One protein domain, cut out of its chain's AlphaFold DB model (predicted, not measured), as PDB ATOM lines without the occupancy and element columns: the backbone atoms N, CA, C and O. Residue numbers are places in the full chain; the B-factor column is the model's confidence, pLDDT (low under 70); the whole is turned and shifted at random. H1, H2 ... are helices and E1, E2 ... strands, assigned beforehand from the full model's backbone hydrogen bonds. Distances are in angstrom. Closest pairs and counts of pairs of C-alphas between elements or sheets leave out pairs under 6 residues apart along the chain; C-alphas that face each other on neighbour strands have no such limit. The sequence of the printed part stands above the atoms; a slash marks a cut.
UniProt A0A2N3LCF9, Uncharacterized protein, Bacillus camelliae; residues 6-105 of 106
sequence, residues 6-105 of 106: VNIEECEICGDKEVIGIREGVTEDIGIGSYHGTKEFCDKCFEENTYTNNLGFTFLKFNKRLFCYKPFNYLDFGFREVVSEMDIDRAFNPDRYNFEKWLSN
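Overview. This is residues 6 to 105 of the 106 residues of an uncharacterized protein of Bacillus camelliae (UniProt A0A2N3LCF9). Two small antiparallel sheets, E1 E2 E3 and E4 E5 E6, are bridged by the short helix H1, while H3 lies over the second sheet. Two long loops, residues 24 to 39 and 70 to 84, link E2 to E3 and E6 to H2. The 100 printed residues run E1 E2 E3 H1 E4 E5 E6 H2 H3, a mixed class with under half of the residues in named elements. The whole is compact, with a radius of gyration of the C-alphas of 13.9 A and spans of 37 by 30 by 21 A.

Along the chain. Find C-alpha 6 at (122.347, 141.262, 166.339), where E1 begins, residues 6 to 10. Next come E2, residues 17 to 23, 13.0 A long, E3, residues 40 to 42, and H1, residues 43 to 49. Then read E4, residues 50 to 52, E5, residues 58 to 62, 12.8 A, and E6, residues 65 to 69, 13.6 A. H2, residues 85 to 89, precedes H3, residues 96 to 104, 12.3 A, ending at C-alpha 104, (101.806, 149.221, 186.549).

Arrangement. E1 E2 E3 is a meander, each strand the antiparallel neighbour of the one before, and is strongly twisted; look for N 6 and O 21 at 2.7 A and N 22 and O 41 at 2.7 A. H1 is on this sheet at a height of 8.4 A, with C-alphas 21 and 43 its closest pair to E2, 4.5 A; its residues 46 to 49 only graze the sheet E4 E5 E6. That second meander shows N 59 and O 51 at 2.8 A and N 69 and O 58 at 2.7 A. H3 is on it at a height of 10.3 A, along the strands, at 14 degrees to E5 on the local plane; its closest C-alphas to E4 are those of Tyr 51 and Phe 99, 7.4 A. H2 is not on either sheet. In H1, H2 and H3 every O i to N i+4 pair is within hydrogen-bond range.

Size, cuts and confidence. The two C-alphas farthest apart, those of Glu 18 and Pro 94, are 38.7 A apart. The printed part has no cut; the links E2 to E3 and E6 to H2 are long. Look for pLDDT under 70 at residues 25 to 38, 71 to 78, 85 to 97 and 105.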
ATOM      1  N   VAL A   6     121.141 142.060 166.553       82.62
ATOM      2  CA  VAL A   6     122.347 141.262 166.339       82.62
ATOM      3  C   VAL A   6     122.095 139.844 166.852       82.62
ATOM      4  O   VAL A   6     121.123 139.596 167.562       82.62
ATOM      5  N   ASN A   7     122.971 138.902 166.510       82.44
ATOM      6  CA  ASN A   7     122.943 137.592 167.157       82.44
ATOM      7  C   ASN A   7     123.440 137.744 168.599       82.44
ATOM      8  O   ASN A   7     124.549 138.246 168.812       82.44
ATOM      9  N   ILE A   8     122.616 137.326 169.555       82.94
ATOM     10  CA  ILE A   8     122.951 137.290 170.980       82.94
ATOM     11  C   ILE A   8     123.198 135.850 171.431       82.94
ATOM     12  O   ILE A   8     122.708 134.903 170.812       82.94
ATOM     13  N   GLU A   9     123.984 135.680 172.491       85.00
ATOM     14  CA  GLU A   9     124.317 134.361 173.028       85.00
ATOM     15  C   GLU A   9     123.158 133.816 173.859       85.00
ATOM     16  O   GLU A   9     122.742 132.674 173.649       85.00
ATOM     17  N   GLU A  10     122.607 134.637 174.756       86.75
ATOM     18  CA  GLU A  10     121.510 134.256 175.643       86.75
ATOM     19  C   GLU A  10     120.680 135.477 176.060       86.75
ATOM     20  O   GLU A  10     121.209 136.490 176.507       86.75
ATOM     21  N   CYS A  11     119.355 135.397 175.946       86.88
ATOM     22  CA  CYS A  11     118.486 136.460 176.436       86.88
ATOM     23  C   CYS A  11     118.409 136.447 177.968       86.88
ATOM     24  O   CYS A  11     117.933 135.484 178.561       86.88
ATOM     25  N   GLU A  12     118.727 137.569 178.613       87.00
ATOM     26  CA  GLU A  12     118.708 137.689 180.077       87.00
ATOM     27  C   GLU A  12     117.306 137.638 180.715       87.00
ATOM     28  O   GLU A  12     117.187 137.538 181.936       87.00
ATOM     29  N   ILE A  13     116.235 137.723 179.918       86.62
ATOM     30  CA  ILE A  13     114.847 137.686 180.408       86.62
ATOM     31  C   ILE A  13     114.255 136.277 180.292       86.62
ATOM     32  O   ILE A  13     113.717 135.767 181.273       86.62
ATOM     33  N   CYS A  14     114.328 135.654 179.111       88.81
ATOM     34  CA  CYS A  14     113.724 134.339 178.866       88.81
ATOM     35  C   CYS A  14     114.714 133.164 178.897       88.81
ATOM     36  O   CYS A  14     114.270 132.025 179.023       88.81
ATOM     37  N   GLY A  15     116.025 133.411 178.800       87.12
ATOM     38  CA  GLY A  15     117.058 132.371 178.723       87.12
ATOM     39  C   GLY A  15     117.200 131.707 177.347       87.12
ATOM     40  O   GLY A  15     117.934 130.726 177.220       87.12
ATOM     41  N   ASP A  16     116.505 132.203 176.314       88.69
ATOM     42  CA  ASP A  16     116.642 131.678 174.950       88.69
ATOM     43  C   ASP A  16     118.047 131.953 174.407       88.69
ATOM     44  O   ASP A  16     118.564 133.064 174.541       88.69
ATOM     45  N   LYS A  17     118.644 130.946 173.767       87.56
ATOM     46  CA  LYS A  17     120.026 130.982 173.268       87.56
ATOM     47  C   LYS A  17     120.090 131.110 171.754       87.56
ATOM     48  O   LYS A  17     119.206 130.606 171.066       87.56
ATOM     49  N   GLU A  18     121.159 131.731 171.259       74.56
ATOM     50  CA  GLU A  18     121.445 131.892 169.821       74.56
ATOM     51  C   GLU A  18     120.286 132.534 169.035       74.56
ATOM     52  O   GLU A  18     119.929 132.116 167.930       74.56
ATOM     53  N   VAL A  19     119.673 133.562 169.619       80.69
ATOM     54  CA  VAL A  19     118.536 134.276 169.026       80.69
ATOM     55  C   VAL A  19     118.950 135.639 168.476       80.69
ATOM     56  O   VAL A  19     119.991 136.195 168.827       80.69
ATOM     57  N   ILE A  20     118.113 136.194 167.599       84.12
ATOM     58  CA  ILE A  20     118.241 137.583 167.157       84.12
ATOM     59  C   ILE A  20     117.673 138.487 168.257       84.12
ATOM     60  O   ILE A  20     116.577 138.256 168.781       84.12
ATOM     61  N   GLY A  21     118.444 139.497 168.634       83.50
ATOM     62  CA  GLY A  21     118.094 140.381 169.729       83.50
ATOM     63  C   GLY A  21     118.966 141.617 169.802       83.50
ATOM     64  O   GLY A  21     119.777 141.900 168.929       83.50
ATOM     65  N   ILE A  22     118.815 142.370 170.874       82.44
ATOM     66  CA  ILE A  22     119.564 143.584 171.141       82.44
ATOM     67  C   ILE A  22     120.672 143.261 172.135       82.44
ATOM     68  O   ILE A  22     120.421 142.757 173.230       82.44
ATOM     69  N   ARG A  23     121.903 143.593 171.743       76.25
ATOM     70  CA  ARG A  23     123.080 143.582 172.610       76.25
ATOM     71  C   ARG A  23     123.409 145.014 173.010       76.25
ATOM     72  O   ARG A  23     123.817 145.828 172.179       76.25
ATOM     73  N   GLU A  24     123.219 145.332 174.282       71.00
ATOM     74  CA  GLU A  24     123.679 146.587 174.860       71.00
ATOM     75  C   GLU A  24     125.202 146.694 174.773       71.00
ATOM     76  O   GLU A  24     125.919 145.724 175.020       71.00
ATOM     77  N   GLY A  25     125.700 147.887 174.452       56.72
ATOM     78  CA  GLY A  25     127.133 148.123 174.319       56.72
ATOM     79  C   GLY A  25     127.728 147.727 172.962       56.72
ATOM     80  O   GLY A  25     128.939 147.566 172.859       56.72
ATOM     81  N   VAL A  26     126.917 147.587 171.905       48.03
ATOM     82  CA  VAL A  26     127.418 147.479 170.525       48.03
ATOM     83  C   VAL A  26     126.831 148.600 169.671       48.03
ATOM     84  O   VAL A  26     125.799 148.459 169.021       48.03
ATOM     85  N   THR A  27     127.514 149.739 169.655       45.28
ATOM     86  CA  THR A  27     127.456 150.670 168.524       45.28
ATOM     87  C   THR A  27     128.714 150.442 167.702       45.28
ATOM     88  O   THR A  27     129.806 150.549 168.253       45.28
ATOM     89  N   GLU A  28     128.568 150.123 166.413       41.09
ATOM     90  CA  GLU A  28     129.674 149.773 165.498       41.09
ATOM     91  C   GLU A  28     130.806 150.821 165.440       41.09
ATOM     92  O   GLU A  28     131.903 150.503 164.994       41.09
ATOM     93  N   ASP A  29     130.573 152.034 165.949       40.91
ATOM     94  CA  ASP A  29     131.482 153.173 165.837       40.91
ATOM     95  C   ASP A  29     132.257 153.546 167.108       40.91
ATOM     96  O   ASP A  29     133.090 154.452 167.054       40.91
ATOM     97  N   ILE A  30     132.009 152.925 168.271       42.25
ATOM     98  CA  ILE A  30     132.609 153.412 169.527       42.25
ATOM     99  C   ILE A  30     133.168 152.249 170.338       42.25
ATOM    100  O   ILE A  30     132.436 151.392 170.822       42.25
ATOM    101  N   GLY A  31     134.500 152.217 170.451       37.72
ATOM    102  CA  GLY A  31     135.232 151.253 171.265       37.72
ATOM    103  C   GLY A  31     134.791 151.363 172.719       37.72
ATOM    104  O   GLY A  31     135.119 152.330 173.405       37.72
ATOM    105  N   ILE A  32     134.014 150.389 173.176       45.72
ATOM    106  CA  ILE A  32     133.476 150.386 174.529       45.72
ATOM    107  C   ILE A  32     134.492 149.728 175.455       45.72
ATOM    108  O   ILE A  32     134.856 148.563 175.307       45.72
ATOM    109  N   GLY A  33     134.968 150.527 176.410       37.88
ATOM    110  CA  GLY A  33     135.708 150.038 177.560       37.88
ATOM    111  C   GLY A  33     134.859 149.027 178.326       37.88
ATOM    112  O   GLY A  33     133.672 149.239 178.557       37.88
ATOM    113  N   SER A  34     135.504 147.939 178.725       40.81
ATOM    114  CA  SER A  34     134.990 146.709 179.340       40.81
ATOM    115  C   SER A  34     134.277 146.875 180.699       40.81
ATOM    116  O   SER A  34     134.242 145.938 181.490       40.81
ATOM    117  N   TYR A  35     133.775 148.068 181.025       41.84
ATOM    118  CA  TYR A  35     133.400 148.463 182.384       41.84
ATOM    119  C   TYR A  35     131.896 148.393 182.684       41.84
ATOM    120  O   TYR A  35     131.501 148.405 183.849       41.84
ATOM    121  N   HIS A  36     131.047 148.265 181.664       52.00
ATOM    122  CA  HIS A  36     129.613 148.051 181.833       52.00
ATOM    123  C   HIS A  36     129.243 146.748 181.129       52.00
ATOM    124  O   HIS A  36     129.399 146.645 179.917       52.00
ATOM    125  N   GLY A  37     128.828 145.737 181.897       56.53
ATOM    126  CA  GLY A  37     128.457 144.427 181.357       56.53
ATOM    127  C   GLY A  37     127.468 144.572 180.202       56.53
ATOM    128  O   GLY A  37     126.436 145.232 180.355       56.53
ATOM    129  N   THR A  38     127.824 143.990 179.058       67.62
ATOM    130  CA  THR A  38     126.963 143.874 177.881       67.62
ATOM    131  C   THR A  38     125.733 143.075 178.270       67.62
ATOM    132  O   THR A  38     125.883 141.961 178.770       67.62
ATOM    133  N   LYS A  39     124.546 143.650 178.063       77.25
ATOM    134  CA  LYS A  39     123.285 142.942 178.276       77.25
ATOM    135  C   LYS A  39     122.674 142.482 176.981       77.25
ATOM    136  O   LYS A  39     122.795 143.167 175.967       77.25
ATOM    137  N   GLU A  40     122.006 141.344 177.031       84.94
ATOM    138  CA  GLU A  40     121.451 140.692 175.853       84.94
ATOM    139  C   GLU A  40     119.962 140.401 176.025       84.94
ATOM    140  O   GLU A  40     119.524 139.763 176.982       84.94
ATOM    141  N   PHE A  41     119.158 140.860 175.068       87.00
ATOM    142  CA  PHE A  41     117.708 140.696 175.088       87.00
ATOM    143  C   PHE A  41     117.224 140.232 173.722       87.00
ATOM    144  O   PHE A  41     117.547 140.872 172.730       87.00
ATOM    145  N   CYS A  42     116.432 139.162 173.628       89.25
ATOM    146  CA  CYS A  42     115.783 138.828 172.359       89.25
ATOM    147  C   CYS A  42     114.804 139.946 171.962       89.25
ATOM    148  O   CYS A  42     114.286 140.648 172.838       89.25
ATOM    149  N   ASP A  43     114.530 140.113 170.664       85.75
ATOM    150  CA  ASP A  43     113.702 141.232 170.175       85.75
ATOM    151  C   ASP A  43     112.336 141.293 170.881       85.75
ATOM    152  O   ASP A  43     111.898 142.362 171.308       85.75
ATOM    153  N   LYS A  44     111.703 140.131 171.098       88.50
ATOM    154  CA  LYS A  44     110.412 140.029 171.787       88.50
ATOM    155  C   LYS A  44     110.489 140.521 173.233       88.50
ATOM    156  O   LYS A  44     109.689 141.357 173.645       88.50
ATOM    157  N   CYS A  45     111.439 140.010 174.016       88.62
ATOM    158  CA  CYS A  45     111.572 140.413 175.413       88.62
ATOM    159  C   CYS A  45     111.978 141.881 175.532       88.62
ATOM    160  O   CYS A  45     111.517 142.555 176.449       88.62
ATOM    161  N   PHE A  46     112.793 142.386 174.607       87.69
ATOM    162  CA  PHE A  46     113.131 143.799 174.572       87.69
ATOM    163  C   PHE A  46     111.893 144.661 174.304       87.69
ATOM    164  O   PHE A  46     111.651 145.613 175.040       87.69
ATOM    165  N   GLU A  47     111.074 144.322 173.312       86.19
ATOM    166  CA  GLU A  47     109.856 145.072 172.987       86.19
ATOM    167  C   GLU A  47     108.837 145.056 174.139       86.19
ATOM    168  O   GLU A  47     108.300 146.098 174.506       86.19
ATOM    169  N   GLU A  48     108.623 143.902 174.775       87.19
ATOM    170  CA  GLU A  48     107.673 143.762 175.889       87.19
ATOM    171  C   GLU A  48     108.125 144.496 177.164       87.19
ATOM    172  O   GLU A  48     107.295 144.970 177.947       87.19
ATOM    173  N   ASN A  49     109.438 144.609 177.380       87.25
ATOM    174  CA  ASN A  49     110.011 145.173 178.604       87.25
ATOM    175  C   ASN A  49     110.581 146.575 178.421       87.25
ATOM    176  O   ASN A  49     111.145 147.113 179.378       87.25
ATOM    177  N   THR A  50     110.416 147.187 177.245       87.31
ATOM    178  CA  THR A  50     110.843 148.563 177.010       87.31
ATOM    179  C   THR A  50     109.696 149.516 176.727       87.31
ATOM    180  O   THR A  50     108.632 149.155 176.236       87.31
ATOM    181  N   TYR A  51     109.923 150.780 177.065       85.25
ATOM    182  CA  TYR A  51     109.030 151.875 176.731       85.25
ATOM    183  C   TYR A  51     109.861 153.047 176.232       85.25
ATOM    184  O   TYR A  51     110.696 153.574 176.966       85.25
ATOM    185  N   THR A  52     109.632 153.466 174.989       83.38
ATOM    186  CA  THR A  52     110.286 154.651 174.425       83.38
ATOM    187  C   THR A  52     109.307 155.814 174.409       83.38
ATOM    188  O   THR A  52     108.232 155.701 173.825       83.38
ATOM    189  N   ASN A  53     109.670 156.934 175.031       76.62
ATOM    190  CA  ASN A  53     108.838 158.134 175.013       76.62
ATOM    191  C   ASN A  53     109.070 158.987 173.752       76.62
ATOM    192  O   ASN A  53     110.014 158.773 172.983       76.62
ATOM    193  N   ASN A  54     108.226 160.000 173.560       77.62
ATOM    194  CA  ASN A  54     108.332 160.942 172.444       77.62
ATOM    195  C   ASN A  54     109.638 161.767 172.415       77.62
ATOM    196  O   ASN A  54     110.027 162.260 171.357       77.62
ATOM    197  N   LEU A  55     110.338 161.885 173.546       74.31
ATOM    198  CA  LEU A  55     111.642 162.543 173.670       74.31
ATOM    199  C   LEU A  55     112.821 161.604 173.341       74.31
ATOM    200  O   LEU A  55     113.975 162.030 173.376       74.31
ATOM    201  N   GLY A  56     112.550 160.337 173.011       75.50
ATOM    202  CA  GLY A  56     113.556 159.340 172.648       75.50
ATOM    203  C   GLY A  56     114.263 158.678 173.834       75.50
ATOM    204  O   GLY A  56     115.247 157.970 173.619       75.50
ATOM    205  N   PHE A  57     113.791 158.889 175.066       79.25
ATOM    206  CA  PHE A  57     114.236 158.112 176.223       79.25
ATOM    207  C   PHE A  57     113.621 156.727 176.150       79.25
ATOM    208  O   PHE A  57     112.409 156.601 175.987       79.25
ATOM    209  N   THR A  58     114.454 155.701 176.300       81.31
ATOM    210  CA  THR A  58     113.986 154.314 176.389       81.31
ATOM    211  C   THR A  58     114.130 153.837 177.820       81.31
ATOM    212  O   THR A  58     115.200 153.948 178.406       81.31
ATOM    213  N   PHE A  59     113.064 153.309 178.395       83.44
ATOM    214  CA  PHE A  59     113.064 152.673 179.705       83.44
ATOM    215  C   PHE A  59     113.033 151.165 179.533       83.44
ATOM    216  O   PHE A  59     112.398 150.694 178.599       83.44
ATOM    217  N   LEU A  60     113.698 150.430 180.419       85.56
ATOM    218  CA  LEU A  60     113.747 148.969 180.432       85.56
ATOM    219  C   LEU A  60     113.404 148.464 181.832       85.56
ATOM    220  O   LEU A  60     114.029 148.879 182.812       85.56
ATOM    221  N   LYS A  61     112.435 147.554 181.932       86.75
ATOM    222  CA  LYS A  61     112.192 146.768 183.145       86.75
ATOM    223  C   LYS A  61     113.065 145.526 183.112       86.75
ATOM    224  O   LYS A  61     112.946 144.708 182.209       86.75
ATOM    225  N   PHE A  62     113.918 145.360 184.115       84.81
ATOM    226  CA  PHE A  62     114.782 144.191 184.195       84.81
ATOM    227  C   PHE A  62     115.117 143.859 185.650       84.81
ATOM    228  O   PHE A  62     115.475 144.744 186.420       84.81
ATOM    229  N   ASN A  63     114.987 142.591 186.057       82.19
ATOM    230  CA  ASN A  63     115.300 142.128 187.420       82.19
ATOM    231  C   ASN A  63     114.683 142.981 188.552       82.19
ATOM    232  O   ASN A  63     115.347 143.300 189.540       82.19
ATOM    233  N   LYS A  64     113.398 143.357 188.417       80.62
ATOM    234  CA  LYS A  64     112.655 144.248 189.344       80.62
ATOM    235  C   LYS A  64     113.248 145.656 189.495       80.62
ATOM    236  O   LYS A  64     112.873 146.389 190.406       80.62
ATOM    237  N   ARG A  65     114.169 146.029 188.614       83.31
ATOM    238  CA  ARG A  65     114.785 147.349 188.540       83.31
ATOM    239  C   ARG A  65     114.352 148.027 187.253       83.31
ATOM    240  O   ARG A  65     113.957 147.381 186.280       83.31
ATOM    241  N   LEU A  66     114.422 149.349 187.274       82.75
ATOM    242  CA  LEU A  66     114.120 150.183 186.128       82.75
ATOM    243  C   LEU A  66     115.423 150.771 185.607       82.75
ATOM    244  O   LEU A  66     116.203 151.331 186.375       82.75
ATOM    245  N   PHE A  67     115.639 150.675 184.304       83.06
ATOM    246  CA  PHE A  67     116.775 151.282 183.634       83.06
ATOM    247  C   PHE A  67     116.304 152.304 182.602       83.06
ATOM    248  O   PHE A  67     115.189 152.220 182.093       83.06
ATOM    249  N   CYS A  68     117.155 153.275 182.293       80.50
ATOM    250  CA  CYS A  68     116.893 154.357 181.361       80.50
ATOM    251  C   CYS A  68     118.077 154.538 180.410       80.50
ATOM    252  O   CYS A  68     119.230 154.657 180.829       80.50
ATOM    253  N   TYR A  69     117.760 154.604 179.126       77.81
ATOM    254  CA  TYR A  69     118.633 155.012 178.045       77.81
ATOM    255  C   TYR A  69     118.341 156.481 177.710       77.81
ATOM    256  O   TYR A  69     117.219 156.826 177.319       77.81
ATOM    257  N   LYS A  70     119.346 157.358 177.849       72.56
ATOM    258  CA  LYS A  70     119.216 158.801 177.587       72.56
ATOM    259  C   LYS A  70     119.781 159.133 176.193       72.56
ATOM    260  O   LYS A  70     120.962 158.896 175.963       72.56
ATOM    261  N   PRO A  71     119.000 159.726 175.273       60.59
ATOM    262  CA  PRO A  71     119.410 159.874 173.873       60.59
ATOM    263  C   PRO A  71     120.528 160.905 173.605       60.59
ATOM    264  O   PRO A  71     121.089 160.882 172.514       60.59
ATOM    265  N   PHE A  72     120.879 161.791 174.552       55.09
ATOM    266  CA  PHE A  72     121.774 162.933 174.272       55.09
ATOM    267  C   PHE A  72     122.799 163.295 175.365       55.09
ATOM    268  O   PHE A  72     123.474 164.313 175.237       55.09
ATOM    269  N   ASN A  73     122.964 162.489 176.420       51.81
ATOM    270  CA  ASN A  73     124.004 162.741 177.426       51.81
ATOM    271  C   ASN A  73     125.196 161.791 177.226       51.81
ATOM    272  O   ASN A  73     125.127 160.633 177.608       51.81
ATOM    273  N   TYR A  74     126.253 162.337 176.611       46.81
ATOM    274  CA  TYR A  74     127.677 161.981 176.707       46.81
ATOM    275  C   TYR A  74     128.053 160.494 176.797       46.81
ATOM    276  O   TYR A  74     127.998 159.929 177.876       46.81
ATOM    277  N   LEU A  75     128.592 159.928 175.704       49.34
ATOM    278  CA  LEU A  75     129.550 158.795 175.686       49.34
ATOM    279  C   LEU A  75     129.149 157.491 176.415       49.34
ATOM    280  O   LEU A  75     129.947 156.559 176.474       49.34
ATOM    281  N   ASP A  76     127.929 157.406 176.934       50.19
ATOM    282  CA  ASP A  76     127.434 156.298 177.735       50.19
ATOM    283  C   ASP A  76     126.518 155.412 176.889       50.19
ATOM    284  O   ASP A  76     125.336 155.691 176.688       50.19
ATOM    285  N   PHE A  77     127.096 154.331 176.369       58.44
ATOM    286  CA  PHE A  77     126.462 153.398 175.433       58.44
ATOM    287  C   PHE A  77     125.659 152.301 176.141       58.44
ATOM    288  O   PHE A  77     125.918 151.116 175.937       58.44
ATOM    289  N   GLY A  78     124.690 152.671 176.983       69.12
ATOM    290  CA  GLY A  78     123.845 151.669 177.638       69.12
ATOM    291  C   GLY A  78     122.746 152.204 178.550       69.12
ATOM    292  O   GLY A  78     122.715 153.375 178.935       69.12
ATOM    293  N   PHE A  79     121.841 151.304 178.911       76.50
ATOM    294  CA  PHE A  79     120.817 151.486 179.921       76.50
ATOM    295  C   PHE A  79     121.457 151.651 181.306       76.50
ATOM    296  O   PHE A  79     122.254 150.830 181.767       76.50
ATOM    297  N   ARG A  80     121.073 152.719 182.009       77.75
ATOM    298  CA  ARG A  80     121.508 153.002 183.383       77.75
ATOM    299  C   ARG A  80     120.367 152.840 184.360       77.75
ATOM    300  O   ARG A  80     119.248 153.240 184.060       77.75
ATOM    301  N   GLU A  81     120.651 152.276 185.527       79.62
ATOM    302  CA  GLU A  81     119.641 152.113 186.570       79.62
ATOM    303  C   GLU A  81     119.070 153.484 186.967       79.62
ATOM    304  O   GLU A  81     119.807 154.453 187.173       79.62
ATOM    305  N   VAL A  82     117.744 153.574 187.022       78.50
ATOM    306  CA  VAL A  82     117.025 154.758 187.483       78.50
ATOM    307  C   VAL A  82     117.131 154.789 189.000       78.50
ATOM    308  O   VAL A  82     116.545 153.961 189.690       78.50
ATOM    309  N   VAL A  83     117.896 155.749 189.515       74.81
ATOM    310  CA  VAL A  83     118.187 155.871 190.952       74.81
ATOM    311  C   VAL A  83     117.236 156.819 191.686       74.81
ATOM    312  O   VAL A  83     117.203 156.809 192.914       74.81
ATOM    313  N   SER A  84     116.471 157.651 190.970       72.31
ATOM    314  CA  SER A  84     115.529 158.595 191.584       72.31
ATOM    315  C   SER A  84     114.318 158.899 190.700       72.31
ATOM    316  O   SER A  84     114.416 158.897 189.473       72.31
ATOM    317  N   GLU A  85     113.189 159.256 191.323       67.31
ATOM    318  CA  GLU A  85     111.994 159.749 190.617       67.31
ATOM    319  C   GLU A  85     112.270 161.035 189.820       67.31
ATOM    320  O   GLU A  85     111.666 161.259 188.775       67.31
ATOM    321  N   MET A  86     113.263 161.839 190.221       65.94
ATOM    322  CA  MET A  86     113.680 163.018 189.453       65.94
ATOM    323  C   MET A  86     114.238 162.669 188.064       65.94
ATOM    324  O   MET A  86     114.162 163.493 187.150       65.94
ATOM    325  N   ASP A  87     114.811 161.474 187.876       64.44
ATOM    326  CA  ASP A  87     115.253 161.008 186.554       64.44
ATOM    327  C   ASP A  87     114.072 160.652 185.644       64.44
ATOM    328  O   ASP A  87     114.173 160.806 184.426       64.44
ATOM    329  N   ILE A  88     112.952 160.235 186.238       67.06
ATOM    330  CA  ILE A  88     111.684 159.980 185.553       67.06
ATOM    331  C   ILE A  88     111.043 161.322 185.187       67.06
ATOM    332  O   ILE A  88     110.760 161.570 184.018       67.06
ATOM    333  N   ASP A  89     110.917 162.246 186.141       66.12
ATOM    334  CA  ASP A  89     110.304 163.561 185.911       66.12
ATOM    335  C   ASP A  89     111.018 164.372 184.815       66.12
ATOM    336  O   ASP A  89     110.374 165.051 184.016       66.12
ATOM    337  N   ARG A  90     112.350 164.263 184.710       61.28
ATOM    338  CA  ARG A  90     113.132 164.901 183.633       61.28
ATOM    339  C   ARG A  90     112.865 164.315 182.246       61.28
ATOM    340  O   ARG A  90     113.091 165.004 181.254       61.28
ATOM    341  N   ALA A  91     112.428 163.061 182.168       59.00
ATOM    342  CA  ALA A  91     112.083 162.395 180.919       59.00
ATOM    343  C   ALA A  91     110.598 162.564 180.552       59.00
ATOM    344  O   ALA A  91     110.242 162.381 179.391       59.00
ATOM    345  N   PHE A  92     109.730 162.920 181.503       63.72
ATOM    346  CA  PHE A  92     108.282 162.951 181.309       63.72
ATOM    347  C   PHE A  92     107.686 164.349 181.426       63.72
ATOM    348  O   PHE A  92     107.121 164.739 182.443       63.72
ATOM    349  N   ASN A  93     107.704 165.062 180.305       54.31
ATOM    350  CA  ASN A  93     106.728 166.104 180.023       54.31
ATOM    351  C   ASN A  93     106.435 166.052 178.515       54.31
ATOM    352  O   ASN A  93     107.338 166.421 177.761       54.31
ATOM    353  N   PRO A  94     105.279 165.545 178.017       53.59
ATOM    354  CA  PRO A  94     103.981 165.246 178.660       53.59
ATOM    355  C   PRO A  94     103.569 163.747 178.820       53.59
ATOM    356  O   PRO A  94     102.430 163.472 179.190       53.59
ATOM    357  N   ASP A  95     104.439 162.756 178.586       64.25
ATOM    358  CA  ASP A  95     104.056 161.318 178.490       64.25
ATOM    359  C   ASP A  95     103.885 160.545 179.827       64.25
ATOM    360  O   ASP A  95     103.824 159.311 179.837       64.25
ATOM    361  N   ARG A  96     103.810 161.235 180.974       69.44
ATOM    362  CA  ARG A  96     103.876 160.622 182.322       69.44
ATOM    363  C   ARG A  96     102.819 159.538 182.564       69.44
ATOM    364  O   ARG A  96     103.138 158.468 183.070       69.44
ATOM    365  N   TYR A  97     101.575 159.788 182.158       68.00
ATOM    366  CA  TYR A  97     100.454 158.873 182.396       68.00
ATOM    367  C   TYR A  97     100.615 157.522 181.677       68.00
ATOM    368  O   TYR A  97     100.351 156.464 182.249       68.00
ATOM    369  N   ASN A  98     101.083 157.538 180.426       72.62
ATOM    370  CA  ASN A  98     101.302 156.314 179.650       72.62
ATOM    371  C   ASN A  98     102.441 155.480 180.238       72.62
ATOM    372  O   ASN A  98     102.354 154.253 180.282       72.62
ATOM    373  N   PHE A  99     103.474 156.151 180.742       75.12
ATOM    374  CA  PHE A  99     104.585 155.505 181.421       75.12
ATOM    375  C   PHE A  99     104.188 154.885 182.763       75.12
ATOM    376  O   PHE A  99     104.533 153.735 183.012       75.12
ATOM    377  N   GLU A 100     103.416 155.582 183.599       73.88
ATOM    378  CA  GLU A 100     102.908 155.035 184.867       73.88
ATOM    379  C   GLU A 100     101.995 153.821 184.636       73.88
ATOM    380  O   GLU A 100     102.090 152.813 185.344       73.88
ATOM    381  N   LYS A 101     101.158 153.864 183.591       77.25
ATOM    382  CA  LYS A 101     100.333 152.722 183.186       77.25
ATOM    383  C   LYS A 101     101.187 151.542 182.720       77.25
ATOM    384  O   LYS A 101     100.928 150.412 183.121       77.25
ATOM    385  N   TRP A 102     102.216 151.794 181.911       82.50
ATOM    386  CA  TRP A 102     103.168 150.759 181.511       82.50
ATOM    387  C   TRP A 102     103.939 150.202 182.711       82.50
ATOM    388  O   TRP A 102     104.090 148.990 182.802       82.50
ATOM    389  N   LEU A 103     104.365 151.038 183.666       79.06
ATOM    390  CA  LEU A 103     105.007 150.609 184.913       79.06
ATOM    391  C   LEU A 103     104.111 149.679 185.737       79.06
ATOM    392  O   LEU A 103     104.620 148.699 186.272       79.06
ATOM    393  N   SER A 104     102.809 149.964 185.774       74.94
ATOM    394  CA  SER A 104     101.806 149.221 186.549       74.94
ATOM    395  C   SER A 104     101.287 147.957 185.859       74.94
ATOM    396  O   SER A 104     100.671 147.117 186.510       74.94
ATOM    397  N   ASN A 105     101.496 147.812 184.548       68.56
ATOM    398  CA  ASN A 105     101.374 146.507 183.912       68.56
ATOM    399  C   ASN A 105     102.516 145.646 184.472       68.56
ATOM    400  O   ASN A 105     103.667 146.050 184.305       68.56
TER     401      ASN A 105